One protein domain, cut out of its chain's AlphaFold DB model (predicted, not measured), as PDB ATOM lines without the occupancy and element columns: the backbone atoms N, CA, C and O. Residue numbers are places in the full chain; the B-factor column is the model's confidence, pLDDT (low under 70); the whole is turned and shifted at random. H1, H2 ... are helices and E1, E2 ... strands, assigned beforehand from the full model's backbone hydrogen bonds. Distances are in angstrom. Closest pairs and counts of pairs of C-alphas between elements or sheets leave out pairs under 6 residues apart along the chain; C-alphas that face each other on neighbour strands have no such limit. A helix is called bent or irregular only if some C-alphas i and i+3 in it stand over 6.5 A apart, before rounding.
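Overview. This is residues 2 to 86 of the 412 residues of an uncharacterized protein of Planctomycetes bacterium (UniProt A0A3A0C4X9). A strongly twisted sheet of five short strands, with a two-stranded hairpin at each edge, E1 and E2 at one and E4 and E5 at the other, has two helices, H1 and H2, packed side by side near its strands E2 and E3. The longest strand, E2, bends sharply, its first part pairing with E1 and its last part with E3. The printed part has 85 residues, with elements in the order E1 E2 H1 E3 E4 E5 H2; the mixed sheet runs E1 E2 E3 E5 E4, and the class is mixed, helices and strands. It is compact and rounded, with a radius of gyration of the C-alphas of 11.4 A and spans of 30 by 26 by 23 A.

Along the chain. Find C-alpha 7 at (114.950, 14.171, 79.776), where E1 begins; it runs to residue 10. E2, residues 13 to 22, measures 14.8 A and bends by 112 degrees at residue 17. H1 follows at residues 24 to 31, 10.4 A long. Look next for E3 at residues 41 to 44, E4 at 51 to 53 and E5 at 56 to 59. H2, residues 69 to 80, is 15.3 A long and ends at C-alpha 80, (114.634, 33.421, 80.322); it is neither bent nor irregular, but only just, as C-alphas 77 and 80 are 6.1 A apart.

Arrangement. Start at the edge strand E1, which forms an antiparallel hairpin with E2; N 10 and O 13 are 2.8 A apart, within hydrogen-bond range. The pairing of E2 is staggered: residues 13 to 19 pair with E1 and 20 to 22 with E3, antiparallel, where N 44 and O 20 stand at 2.7 A. E3 and E5 are parallel at 29 degrees, with N 57 and O 41 at 2.7 A. E5 and the edge strand E4 form an antiparallel hairpin, with N 56 and O 53 at 2.8 A. E1 and E5 are apart. H1 is on the sheet at a height of 8.4 A, only just over none of its strands, with 2 of its 8 C-alphas falling on E2 and 2 on E3; its closest C-alphas to E3 are those of Ala 25 and Leu 41, 5.7 A apart. H2 only grazes the sheet, with residues 71 to 80. H1 and H2 touch, closest at the C-alphas of Tyr 24 and Ala 76, 5.9 A apart, at a shallow tilt of 24 degrees, opposite ways. In H1 and H2 every O i to N i+4 pair is within hydrogen-bond range.

Size, cuts and confidence. The two C-alphas farthest apart, those of His 48 and Ala 85, are 31.6 A apart. The printed part has no cut, and no link between its named elements is long. The mean pLDDT of the printed part is 93.2, and no printed residue is under 70.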
ATOM      1  N   PRO A   2     123.023  17.615  92.527       87.88
ATOM      2  CA  PRO A   2     123.283  17.323  91.120       87.88
ATOM      3  C   PRO A   2     122.203  17.956  90.230       87.88
ATOM      4  O   PRO A   2     121.035  18.018  90.611       87.88
ATOM      5  N   PHE A   3     122.600  18.438  89.054       91.62
ATOM      6  CA  PHE A   3     121.665  18.910  88.031       91.62
ATOM      7  C   PHE A   3     121.214  17.739  87.148       91.62
ATOM      8  O   PHE A   3     121.985  16.797  86.970       91.62
ATOM      9  N   PRO A   4     119.976  17.774  86.624       86.44
ATOM     10  CA  PRO A   4     119.424  16.670  85.848       86.44
ATOM     11  C   PRO A   4     120.126  16.494  84.495       86.44
ATOM     12  O   PRO A   4     120.450  17.476  83.822       86.44
ATOM     13  N   ASP A   5     120.269  15.234  84.086       91.44
ATOM     14  CA  ASP A   5     120.677  14.842  82.736       91.44
ATOM     15  C   ASP A   5     119.553  15.086  81.708       91.44
ATOM     16  O   ASP A   5     118.544  15.743  81.983       91.44
ATOM     17  N   ALA A   6     119.734  14.589  80.483       93.69
ATOM     18  CA  ALA A   6     118.739  14.709  79.430       93.69
ATOM     19  C   ALA A   6     117.424  13.996  79.785       93.69
ATOM     20  O   ALA A   6     117.415  12.879  80.296       93.69
ATOM     21  N   ILE A   7     116.303  14.661  79.498       94.50
ATOM     22  CA  ILE A   7     114.950  14.171  79.776       94.50
ATOM     23  C   ILE A   7     114.043  14.352  78.558       94.50
ATOM     24  O   ILE A   7     114.311  15.168  77.674       94.50
ATOM     25  N   THR A   8     112.932  13.618  78.539       93.06
ATOM     26  CA  THR A   8     111.864  13.733  77.529       93.06
ATOM     27  C   THR A   8     110.589  14.377  78.073       93.06
ATOM     28  O   THR A   8     109.780  14.876  77.297       93.06
ATOM     29  N   ALA A   9     110.425  14.449  79.399       92.19
ATOM     30  CA  ALA A   9     109.310  15.127  80.050       92.19
ATOM     31  C   ALA A   9     109.739  15.779  81.372       92.19
ATOM     32  O   ALA A   9     110.573  15.237  82.094       92.19
ATOM     33  N   PHE A  10     109.131  16.914  81.718       92.62
ATOM     34  CA  PHE A  10     109.377  17.649  82.959       92.62
ATOM     35  C   PHE A  10     108.061  18.100  83.593       92.62
ATOM     36  O   PHE A  10     107.324  18.879  82.991       92.62
ATOM     37  N   GLN A  11     107.762  17.610  84.802       88.44
ATOM     38  CA  GLN A  11     106.556  17.968  85.571       88.44
ATOM     39  C   GLN A  11     105.263  17.972  84.723       88.44
ATOM     40  O   GLN A  11     104.496  18.933  84.713       88.44
ATOM     41  N   GLY A  12     105.049  16.903  83.948       84.50
ATOM     42  CA  GLY A  12     103.871  16.740  83.085       84.50
ATOM     43  C   GLY A  12     103.935  17.453  81.727       84.50
ATOM     44  O   GLY A  12     103.041  17.254  80.909       84.50
ATOM     45  N   ARG A  13     104.983  18.237  81.435       88.31
ATOM     46  CA  ARG A  13     105.224  18.836  80.109       88.31
ATOM     47  C   ARG A  13     106.187  17.972  79.298       88.31
ATOM     48  O   ARG A  13     107.314  17.744  79.730       88.31
ATOM     49  N   GLN A  14     105.773  17.533  78.114       92.19
ATOM     50  CA  GLN A  14     106.659  16.842  77.170       92.19
ATOM     51  C   GLN A  14     107.648  17.833  76.547       92.19
ATOM     52  O   GLN A  14     107.282  18.975  76.263       92.19
ATOM     53  N   LEU A  15     108.895  17.407  76.353       92.25
ATOM     54  CA  LEU A  15     109.889  18.173  75.610       92.25
ATOM     55  C   LEU A  15     109.772  17.846  74.109       92.25
ATOM     56  O   LEU A  15     109.545  16.690  73.753       92.25
ATOM     57  N   PRO A  16     110.013  18.814  73.204       89.69
ATOM     58  CA  PRO A  16     110.039  18.563  71.756       89.69
ATOM     59  C   PRO A  16     111.109  17.553  71.306       89.69
ATOM     60  O   PRO A  16     111.046  17.004  70.206       89.69
ATOM     61  N   CYS A  17     112.142  17.356  72.124       89.69
ATOM     62  CA  CYS A  17     113.186  16.361  71.939       89.69
ATOM     63  C   CYS A  17     113.856  16.059  73.281       89.69
ATOM     64  O   CYS A  17     113.805  16.883  74.193       89.69
ATOM     65  N   GLU A  18     114.568  14.938  73.358       94.00
ATOM     66  CA  GLU A  18     115.472  14.657  74.471       94.00
ATOM     67  C   GLU A  18     116.511  15.785  74.625       94.00
ATOM     68  O   GLU A  18     117.205  16.162  73.667       94.00
ATOM     69  N   ALA A  19     116.552  16.385  75.815       95.06
ATOM     70  CA  ALA A  19     117.390  17.542  76.114       95.06
ATOM     71  C   ALA A  19     117.633  17.687  77.625       95.06
ATOM     72  O   ALA A  19     116.773  17.349  78.435       95.06
ATOM     73  N   ALA A  20     118.794  18.225  78.000       96.56
ATOM     74  CA  ALA A  20     119.157  18.492  79.392       96.56
ATOM     75  C   ALA A  20     118.530  19.814  79.872       96.56
ATOM     76  O   ALA A  20     118.728  20.838  79.210       96.56
ATOM     77  N   PRO A  21     117.788  19.854  80.991       97.00
ATOM     78  CA  PRO A  21     117.213  21.092  81.512       97.00
ATOM     79  C   PRO A  21     118.265  22.186  81.729       97.00
ATOM     80  O   PRO A  21     119.373  21.932  82.197       97.00
ATOM     81  N   ALA A  22     117.908  23.434  81.431       97.75
ATOM     82  CA  ALA A  22     118.757  24.599  81.657       97.75
ATOM     83  C   ALA A  22     117.986  25.722  82.348       97.75
ATOM     84  O   ALA A  22     116.757  25.732  82.370       97.75
ATOM     85  N   GLY A  23     118.729  26.661  82.941       97.81
ATOM     86  CA  GLY A  23     118.132  27.789  83.652       97.81
ATOM     87  C   GLY A  23     117.152  27.356  84.739       97.81
ATOM     88  O   GLY A  23     117.462  26.479  85.549       97.81
ATOM     89  N   TYR A  24     115.963  27.950  84.731       97.38
ATOM     90  CA  TYR A  24     114.913  27.696  85.708       97.38
ATOM     91  C   TYR A  24     114.468  26.235  85.768       97.38
ATOM     92  O   TYR A  24     114.274  25.728  86.869       97.38
ATOM     93  N   ALA A  25     114.379  25.522  84.640       96.94
ATOM     94  CA  ALA A  25     113.991  24.107  84.640       96.94
ATOM     95  C   ALA A  25     114.967  23.248  85.464       96.94
ATOM     96  O   ALA A  25     114.561  22.423  86.281       96.94
ATOM     97  N   ALA A  26     116.266  23.496  85.292       97.38
ATOM     98  CA  ALA A  26     117.314  22.797  86.024       97.38
ATOM     99  C   ALA A  26     117.338  23.178  87.512       97.38
ATOM    100  O   ALA A  26     117.533  22.312  88.359       97.38
ATOM    101  N   LEU A  27     117.112  24.458  87.832       97.25
ATOM    102  CA  LEU A  27     117.032  24.945  89.214       97.25
ATOM    103  C   LEU A  27     115.826  24.353  89.950       97.25
ATOM    104  O   LEU A  27     115.971  23.899  91.081       97.25
ATOM    105  N   ILE A  28     114.660  24.293  89.297       96.19
ATOM    106  CA  ILE A  28     113.463  23.646  89.843       96.19
ATOM    107  C   ILE A  28     113.757  22.179  90.165       96.19
ATOM    108  O   ILE A  28     113.451  21.727  91.265       96.19
ATOM    109  N   ALA A  29     114.381  21.454  89.231       95.56
ATOM    110  CA  ALA A  29     114.720  20.045  89.411       95.56
ATOM    111  C   ALA A  29     115.717  19.824  90.559       95.56
ATOM    112  O   ALA A  29     115.464  19.024  91.455       95.56
ATOM    113  N   ALA A  30     116.840  20.549  90.541       96.31
ATOM    114  CA  ALA A  30     117.954  20.336  91.462       96.31
ATOM    115  C   ALA A  30     117.628  20.729  92.911       96.31
ATOM    116  O   ALA A  30     118.202  20.164  93.839       96.31
ATOM    117  N   TYR A  31     116.719  21.689  93.108       95.50
ATOM    118  CA  TYR A  31     116.332  22.192  94.430       95.50
ATOM    119  C   TYR A  31     114.909  21.791  94.845       95.50
ATOM    120  O   TYR A  31     114.429  22.243  95.881       95.50
ATOM    121  N   GLY A  32     114.227  20.947  94.060       93.31
ATOM    122  CA  GLY A  32     112.884  20.449  94.380       93.31
ATOM    123  C   GLY A  32     111.827  21.549  94.519       93.31
ATOM    124  O   GLY A  32     110.891  21.403  95.310       93.31
ATOM    125  N   LEU A  33     111.985  22.658  93.786       92.75
ATOM    126  CA  LEU A  33     111.130  23.837  93.937       92.75
ATOM    127  C   LEU A  33     109.687  23.513  93.536       92.75
ATOM    128  O   LEU A  33     109.435  22.918  92.487       92.75
ATOM    129  N   GLN A  34     108.741  23.945  94.366       86.12
ATOM    130  CA  GLN A  34     107.308  23.804  94.122       86.12
ATOM    131  C   GLN A  34     106.725  25.138  93.659       86.12
ATOM    132  O   GLN A  34     107.152  26.197  94.118       86.12
ATOM    133  N   GLY A  35     105.721  25.102  92.784       79.38
ATOM    134  CA  GLY A  35     105.012  26.306  92.355       79.38
ATOM    135  C   GLY A  35     104.586  26.277  90.894       79.38
ATOM    136  O   GLY A  35     104.661  25.254  90.217       79.38
ATOM    137  N   ALA A  36     104.111  27.426  90.415       81.19
ATOM    138  CA  ALA A  36     103.777  27.594  89.011       81.19
ATOM    139  C   ALA A  36     105.056  27.551  88.166       81.19
ATOM    140  O   ALA A  36     106.026  28.250  88.449       81.19
ATOM    141  N   LEU A  37     105.042  26.733  87.116       87.44
ATOM    142  CA  LEU A  37     106.149  26.676  86.172       87.44
ATOM    143  C   LEU A  37     106.194  27.949  85.316       87.44
ATOM    144  O   LEU A  37     105.137  28.365  84.822       87.44
ATOM    145  N   PRO A  38     107.396  28.485  85.032       89.75
ATOM    146  CA  PRO A  38     107.579  29.546  84.055       89.75
ATOM    147  C   PRO A  38     106.859  29.260  82.730       89.75
ATOM    148  O   PRO A  38     106.726  28.107  82.289       89.75
ATOM    149  N   ARG A  39     106.421  30.331  82.054       84.69
ATOM    150  CA  ARG A  39     105.748  30.256  80.744       84.69
ATOM    151  C   ARG A  39     106.588  29.514  79.706       84.69
ATOM    152  O   ARG A  39     106.048  28.787  78.875       84.69
ATOM    153  N   THR A  40     107.900  29.719  79.730       91.50
ATOM    154  CA  THR A  40     108.839  29.044  78.837       91.50
ATOM    155  C   THR A  40     110.018  28.523  79.640       91.50
ATOM    156  O   THR A  40     110.741  29.306  80.246       91.50
ATOM    157  N   LEU A  41     110.199  27.207  79.626       94.94
ATOM    158  CA  LEU A  41     111.341  26.519  80.217       94.94
ATOM    159  C   LEU A  41     112.418  26.303  79.158       94.94
ATOM    160  O   LEU A  41     112.097  26.118  77.984       94.94
ATOM    161  N   SER A  42     113.686  26.286  79.550       97.00
ATOM    162  CA  SER A  42     114.783  26.024  78.617       97.00
ATOM    163  C   SER A  42     115.415  24.651  78.816       97.00
ATOM    164  O   SER A  42     115.538  24.151  79.933       97.00
ATOM    165  N   ALA A  43     115.878  24.063  77.716       96.94
ATOM    166  CA  ALA A  43     116.687  22.851  77.727       96.94
ATOM    167  C   ALA A  43     117.761  22.900  76.631       96.94
ATOM    168  O   ALA A  43     117.625  23.605  75.628       96.94
ATOM    169  N   ILE A  44     118.846  22.157  76.826       96.81
ATOM    170  CA  ILE A  44     119.961  22.014  75.895       96.81
ATOM    171  C   ILE A  44     119.817  20.688  75.163       96.81
ATOM    172  O   ILE A  44     119.931  19.622  75.764       96.81
ATOM    173  N   SER A  45     119.596  20.751  73.856       93.94
ATOM    174  CA  SER A  45     119.648  19.567  73.003       93.94
ATOM    175  C   SER A  45     121.048  19.399  72.427       93.94
ATOM    176  O   SER A  45     121.736  20.382  72.145       93.94
ATOM    177  N   LEU A  46     121.440  18.150  72.164       90.19
ATOM    178  CA  LEU A  46     122.615  17.833  71.348       90.19
ATOM    179  C   LEU A  46     122.441  18.277  69.885       90.19
ATOM    180  O   LEU A  46     123.413  18.425  69.150       90.19
ATOM    181  N   ARG A  47     121.202  18.550  69.451       83.94
ATOM    182  CA  ARG A  47     120.913  19.093  68.121       83.94
ATOM    183  C   ARG A  47     121.337  20.564  68.044       83.94
ATOM    184  O   ARG A  47     120.994  21.387  68.891       83.94
ATOM    185  N   HIS A  48     122.011  20.951  66.961       79.50
ATOM    186  CA  HIS A  48     122.485  22.326  66.737       79.50
ATOM    187  C   HIS A  48     121.402  23.293  66.214       79.50
ATOM    188  O   HIS A  48     121.706  24.255  65.510       79.50
ATOM    189  N   ARG A  49     120.133  23.089  66.588       87.25
ATOM    190  CA  ARG A  49     119.007  23.945  66.187       87.25
ATOM    191  C   ARG A  49     118.326  24.546  67.411       87.25
ATOM    192  O   ARG A  49     118.041  23.842  68.372       87.25
ATOM    193  N   LYS A  50     118.053  25.852  67.361       91.50
ATOM    194  CA  LYS A  50     117.189  26.520  68.341       91.50
ATOM    195  C   LYS A  50     115.728  26.332  67.939       91.50
ATOM    196  O   LYS A  50     115.413  26.468  66.757       91.50
ATOM    197  N   SER A  51     114.853  26.091  68.903       91.25
ATOM    198  CA  SER A  51     113.404  26.101  68.687       91.25
ATOM    199  C   SER A  51     112.676  26.641  69.911       91.25
ATOM    200  O   SER A  51     113.198  26.605  71.026       91.25
ATOM    201  N   ILE A  52     111.479  27.176  69.680       90.81
ATOM    202  CA  ILE A  52     110.536  27.534  70.735       90.81
ATOM    203  C   ILE A  52     109.189  26.924  70.352       90.81
ATOM    204  O   ILE A  52     108.637  27.291  69.317       90.81
ATOM    205  N   SER A  53     108.692  25.981  71.146       88.31
ATOM    206  CA  SER A  53     107.378  25.350  70.967       88.31
ATOM    207  C   SER A  53     106.902  24.759  72.293       88.31
ATOM    208  O   SER A  53     107.724  24.402  73.132       88.31
ATOM    209  N   ASP A  54     105.588  24.692  72.503       85.38
ATOM    210  CA  ASP A  54     104.965  23.970  73.629       85.38
ATOM    211  C   ASP A  54     105.489  24.362  75.025       85.38
ATOM    212  O   ASP A  54     105.634  23.536  75.923       85.38
ATOM    213  N   GLY A  55     105.811  25.647  75.214       89.38
ATOM    214  CA  GLY A  55     106.365  26.148  76.476       89.38
ATOM    215  C   GLY A  55     107.834  25.779  76.710       89.38
ATOM    216  O   GLY A  55     108.326  25.944  77.827       89.38
ATOM    217  N   TRP A  56     108.546  25.332  75.675       94.19
ATOM    218  CA  TRP A  56     109.969  25.017  75.711       94.19
ATOM    219  C   TRP A  56     110.784  25.895  74.779       94.19
ATOM    220  O   TRP A  56     110.396  26.165  73.646       94.19
ATOM    221  N   ARG A  57     111.972  26.271  75.244       95.38
ATOM    222  CA  ARG A  57     113.056  26.838  74.453       95.38
ATOM    223  C   ARG A  57     114.194  25.832  74.393       95.38
ATOM    224  O   ARG A  57     114.945  25.665  75.354       95.38
ATOM    225  N   ILE A  58     114.362  25.203  73.238       95.75
ATOM    226  CA  ILE A  58     115.490  24.309  72.996       95.75
ATOM    227  C   ILE A  58     116.671  25.131  72.494       95.75
ATOM    228  O   ILE A  58     116.573  25.883  71.519       95.75
ATOM    229  N   MET A  59     117.798  25.000  73.183       95.25
ATOM    230  CA  MET A  59     119.054  25.654  72.849       95.25
ATOM    231  C   MET A  59     120.122  24.622  72.490       95.25
ATOM    232  O   MET A  59     120.034  23.445  72.815       95.25
ATOM    233  N   THR A  60     121.142  25.086  71.778       95.00
ATOM    234  CA  THR A  60     122.230  24.241  71.268       95.00
ATOM    235  C   THR A  60     123.345  24.081  72.310       95.00
ATOM    236  O   THR A  60     123.487  24.990  73.138       95.00
ATOM    237  N   PRO A  61     124.248  23.087  72.186       94.50
ATOM    238  CA  PRO A  61     125.284  22.798  73.190       94.50
ATOM    239  C   PRO A  61     126.196  23.982  73.543       94.50
ATOM    240  O   PRO A  61     126.573  24.150  74.693       94.50
ATOM    241  N   ARG A  62     126.463  24.899  72.599       94.31
ATOM    242  CA  ARG A  62     127.230  26.141  72.864       94.31
ATOM    243  C   ARG A  62     126.616  27.081  73.914       94.31
ATOM    244  O   ARG A  62     127.264  28.041  74.313       94.31
ATOM    245  N   HIS A  63     125.347  26.886  74.277       95.62
ATOM    246  CA  HIS A  63     124.677  27.664  75.323       95.62
ATOM    247  C   HIS A  63     124.556  26.883  76.631       95.62
ATOM    248  O   HIS A  63     123.941  27.407  77.556       95.62
ATOM    249  N   ALA A  64     125.089  25.657  76.701       95.81
ATOM    250  CA  ALA A  64     125.036  24.852  77.906       95.81
ATOM    251  C   ALA A  64     125.674  25.626  79.068       95.81
ATOM    252  O   ALA A  64     126.837  26.032  78.960       95.81
ATOM    253  N   PRO A  65     124.926  25.893  80.149       96.81
ATOM    254  CA  PRO A  65     125.538  26.428  81.348       96.81
ATOM    255  C   PRO A  65     126.442  25.358  81.975       96.81
ATOM    256  O   PRO A  65     126.167  24.164  81.838       96.81
ATOM    257  N   PRO A  66     127.494  25.757  82.708       95.56
ATOM    258  CA  PRO A  66     128.114  24.859  83.671       95.56
ATOM    259  C   PRO A  66     127.043  24.298  84.614       95.56
ATOM    260  O   PRO A  66     126.138  25.040  85.003       95.56
ATOM    261  N   ALA A  67     127.174  23.029  85.012       95.50
ATOM    262  CA  ALA A  67     126.272  22.352  85.950       95.50
ATOM    263  C   ALA A  67     126.472  22.855  87.396       95.50
ATOM    264  O   ALA A  67     126.815  22.108  88.311       95.50
ATOM    265  N   THR A  68     126.320  24.162  87.592       96.06
ATOM    266  CA  THR A  68     126.487  24.875  88.859       96.06
ATOM    267  C   THR A  68     125.322  25.835  89.075       96.06
ATOM    268  O   THR A  68     124.696  26.306  88.120       96.06
ATOM    269  N   LEU A  69     125.055  26.178  90.339       96.75
ATOM    270  CA  LEU A  69     124.049  27.180  90.704       96.75
ATOM    271  C   LEU A  69     124.268  28.502  89.948       96.75
ATOM    272  O   LEU A  69     123.340  29.024  89.333       96.75
ATOM    273  N   GLU A  70     125.508  29.006  89.931       97.00
ATOM    274  CA  GLU A  70     125.878  30.217  89.187       97.00
ATOM    275  C   GLU A  70     125.585  30.084  87.689       97.00
ATOM    276  O   GLU A  70     125.046  31.017  87.089       97.00
ATOM    277  N   GLY A  71     125.942  28.947  87.083       97.38
ATOM    278  CA  GLY A  71     125.770  28.703  85.654       97.38
ATOM    279  C   GLY A  71     124.303  28.768  85.241       97.38
ATOM    280  O   GLY A  71     123.951  29.508  84.317       97.38
ATOM    281  N   HIS A  72     123.439  28.057  85.963       98.12
ATOM    282  CA  HIS A  72     122.006  28.030  85.676       98.12
ATOM    283  C   HIS A  72     121.298  29.348  86.029       98.12
ATOM    284  O   HIS A  72     120.479  29.811  85.235       98.12
ATOM    285  N   LEU A  73     121.656  30.024  87.129       98.12
ATOM    286  CA  LEU A  73     121.135  31.369  87.424       98.12
ATOM    287  C   LEU A  73     121.539  32.380  86.345       98.12
ATOM    288  O   LEU A  73     120.705  33.127  85.839       98.12
ATOM    289  N   THR A  74     122.810  32.377  85.942       98.06
ATOM    290  CA  THR A  74     123.313  33.252  84.875       98.06
ATOM    291  C   THR A  74     122.589  32.992  83.558       98.06
ATOM    292  O   THR A  74     122.222  33.936  82.857       98.06
ATOM    293  N   PHE A  75     122.354  31.721  83.224       98.06
ATOM    294  CA  PHE A  75     121.590  31.337  82.044       98.06
ATOM    295  C   PHE A  75     120.159  31.886  82.094       98.06
ATOM    296  O   PHE A  75     119.728  32.530  81.135       98.06
ATOM    297  N   ALA A  76     119.449  31.688  83.209       97.44
ATOM    298  CA  ALA A  76     118.075  32.155  83.382       97.44
ATOM    299  C   ALA A  76     117.985  33.683  83.220       97.44
ATOM    300  O   ALA A  76     117.267  34.189  82.356       97.44
ATOM    301  N   LEU A  77     118.847  34.425  83.926       97.31
ATOM    302  CA  LEU A  77     118.914  35.889  83.855       97.31
ATOM    303  C   LEU A  77     119.318  36.445  82.480       97.31
ATOM    304  O   LEU A  77     119.164  37.649  82.238       97.31
ATOM    305  N   LYS A  78     119.907  35.614  81.613       96.38
ATOM    306  CA  LYS A  78     120.366  35.989  80.272       96.38
ATOM    307  C   LYS A  78     119.340  35.685  79.185       96.38
ATOM    308  O   LYS A  78     119.246  36.458  78.235       96.38
ATOM    309  N   TYR A  79     118.634  34.562  79.283       95.56
ATOM    310  CA  TYR A  79     117.779  34.066  78.199       95.56
ATOM    311  C   TYR A  79     116.307  33.939  78.586       95.56
ATOM    312  O   TYR A  79     115.447  34.034  77.712       95.56
ATOM    313  N   GLU A  80     115.997  33.708  79.857       95.50
ATOM    314  CA  GLU A  80     114.634  33.421  80.322       95.50
ATOM    315  C   GLU A  80     113.935  34.645  80.905       95.50
ATOM    316  O   GLU A  80     112.715  34.698  80.852       95.50
ATOM    317  N   GLY A  81     114.688  35.645  81.370       95.44
ATOM    318  CA  GLY A  81     114.146  36.801  82.089       95.44
ATOM    319  C   GLY A  81     114.032  36.520  83.586       95.44
ATOM    320  O   GLY A  81     114.624  35.565  84.082       95.44
ATOM    321  N   LEU A  82     113.329  37.383  84.314       96.62
ATOM    322  CA  LEU A  82     113.102  37.234  85.749       96.62
ATOM    323  C   LEU A  82     111.777  36.529  86.031       96.62
ATOM    324  O   LEU A  82     110.719  37.008  85.627       96.62
ATOM    325  N   ASP A  83     111.852  35.459  86.815       95.62
ATOM    326  CA  ASP A  83     110.734  34.874  87.551       95.62
ATOM    327  C   ASP A  83     110.968  35.096  89.053       95.62
ATOM    328  O   ASP A  83     111.752  34.393  89.693       95.62
ATOM    329  N   LEU A  84     110.347  36.143  89.607       95.75
ATOM    330  CA  LEU A  84     110.572  36.549  90.998       95.75
ATOM    331  C   LEU A  84     109.998  35.546  92.005       95.75
ATOM    332  O   LEU A  84     110.575  35.390  93.077       95.75
ATOM    333  N   ALA A  85     108.910  34.848  91.668       93.31
ATOM    334  CA  ALA A  85     108.329  33.827  92.539       93.31
ATOM    335  C   ALA A  85     109.264  32.624  92.669       93.31
ATOM    336  O   ALA A  85     109.542  32.164  93.777       93.31
ATOM    337  N   LEU A  86     109.795  32.150  91.539       94.81
ATOM    338  CA  LEU A  86     110.756  31.057  91.515       94.81
ATOM    339  C   LEU A  86     112.050  31.457  92.221       94.81
ATOM    340  O   LEU A  86     112.546  30.697  93.049       94.81
TER     341      LEU A  86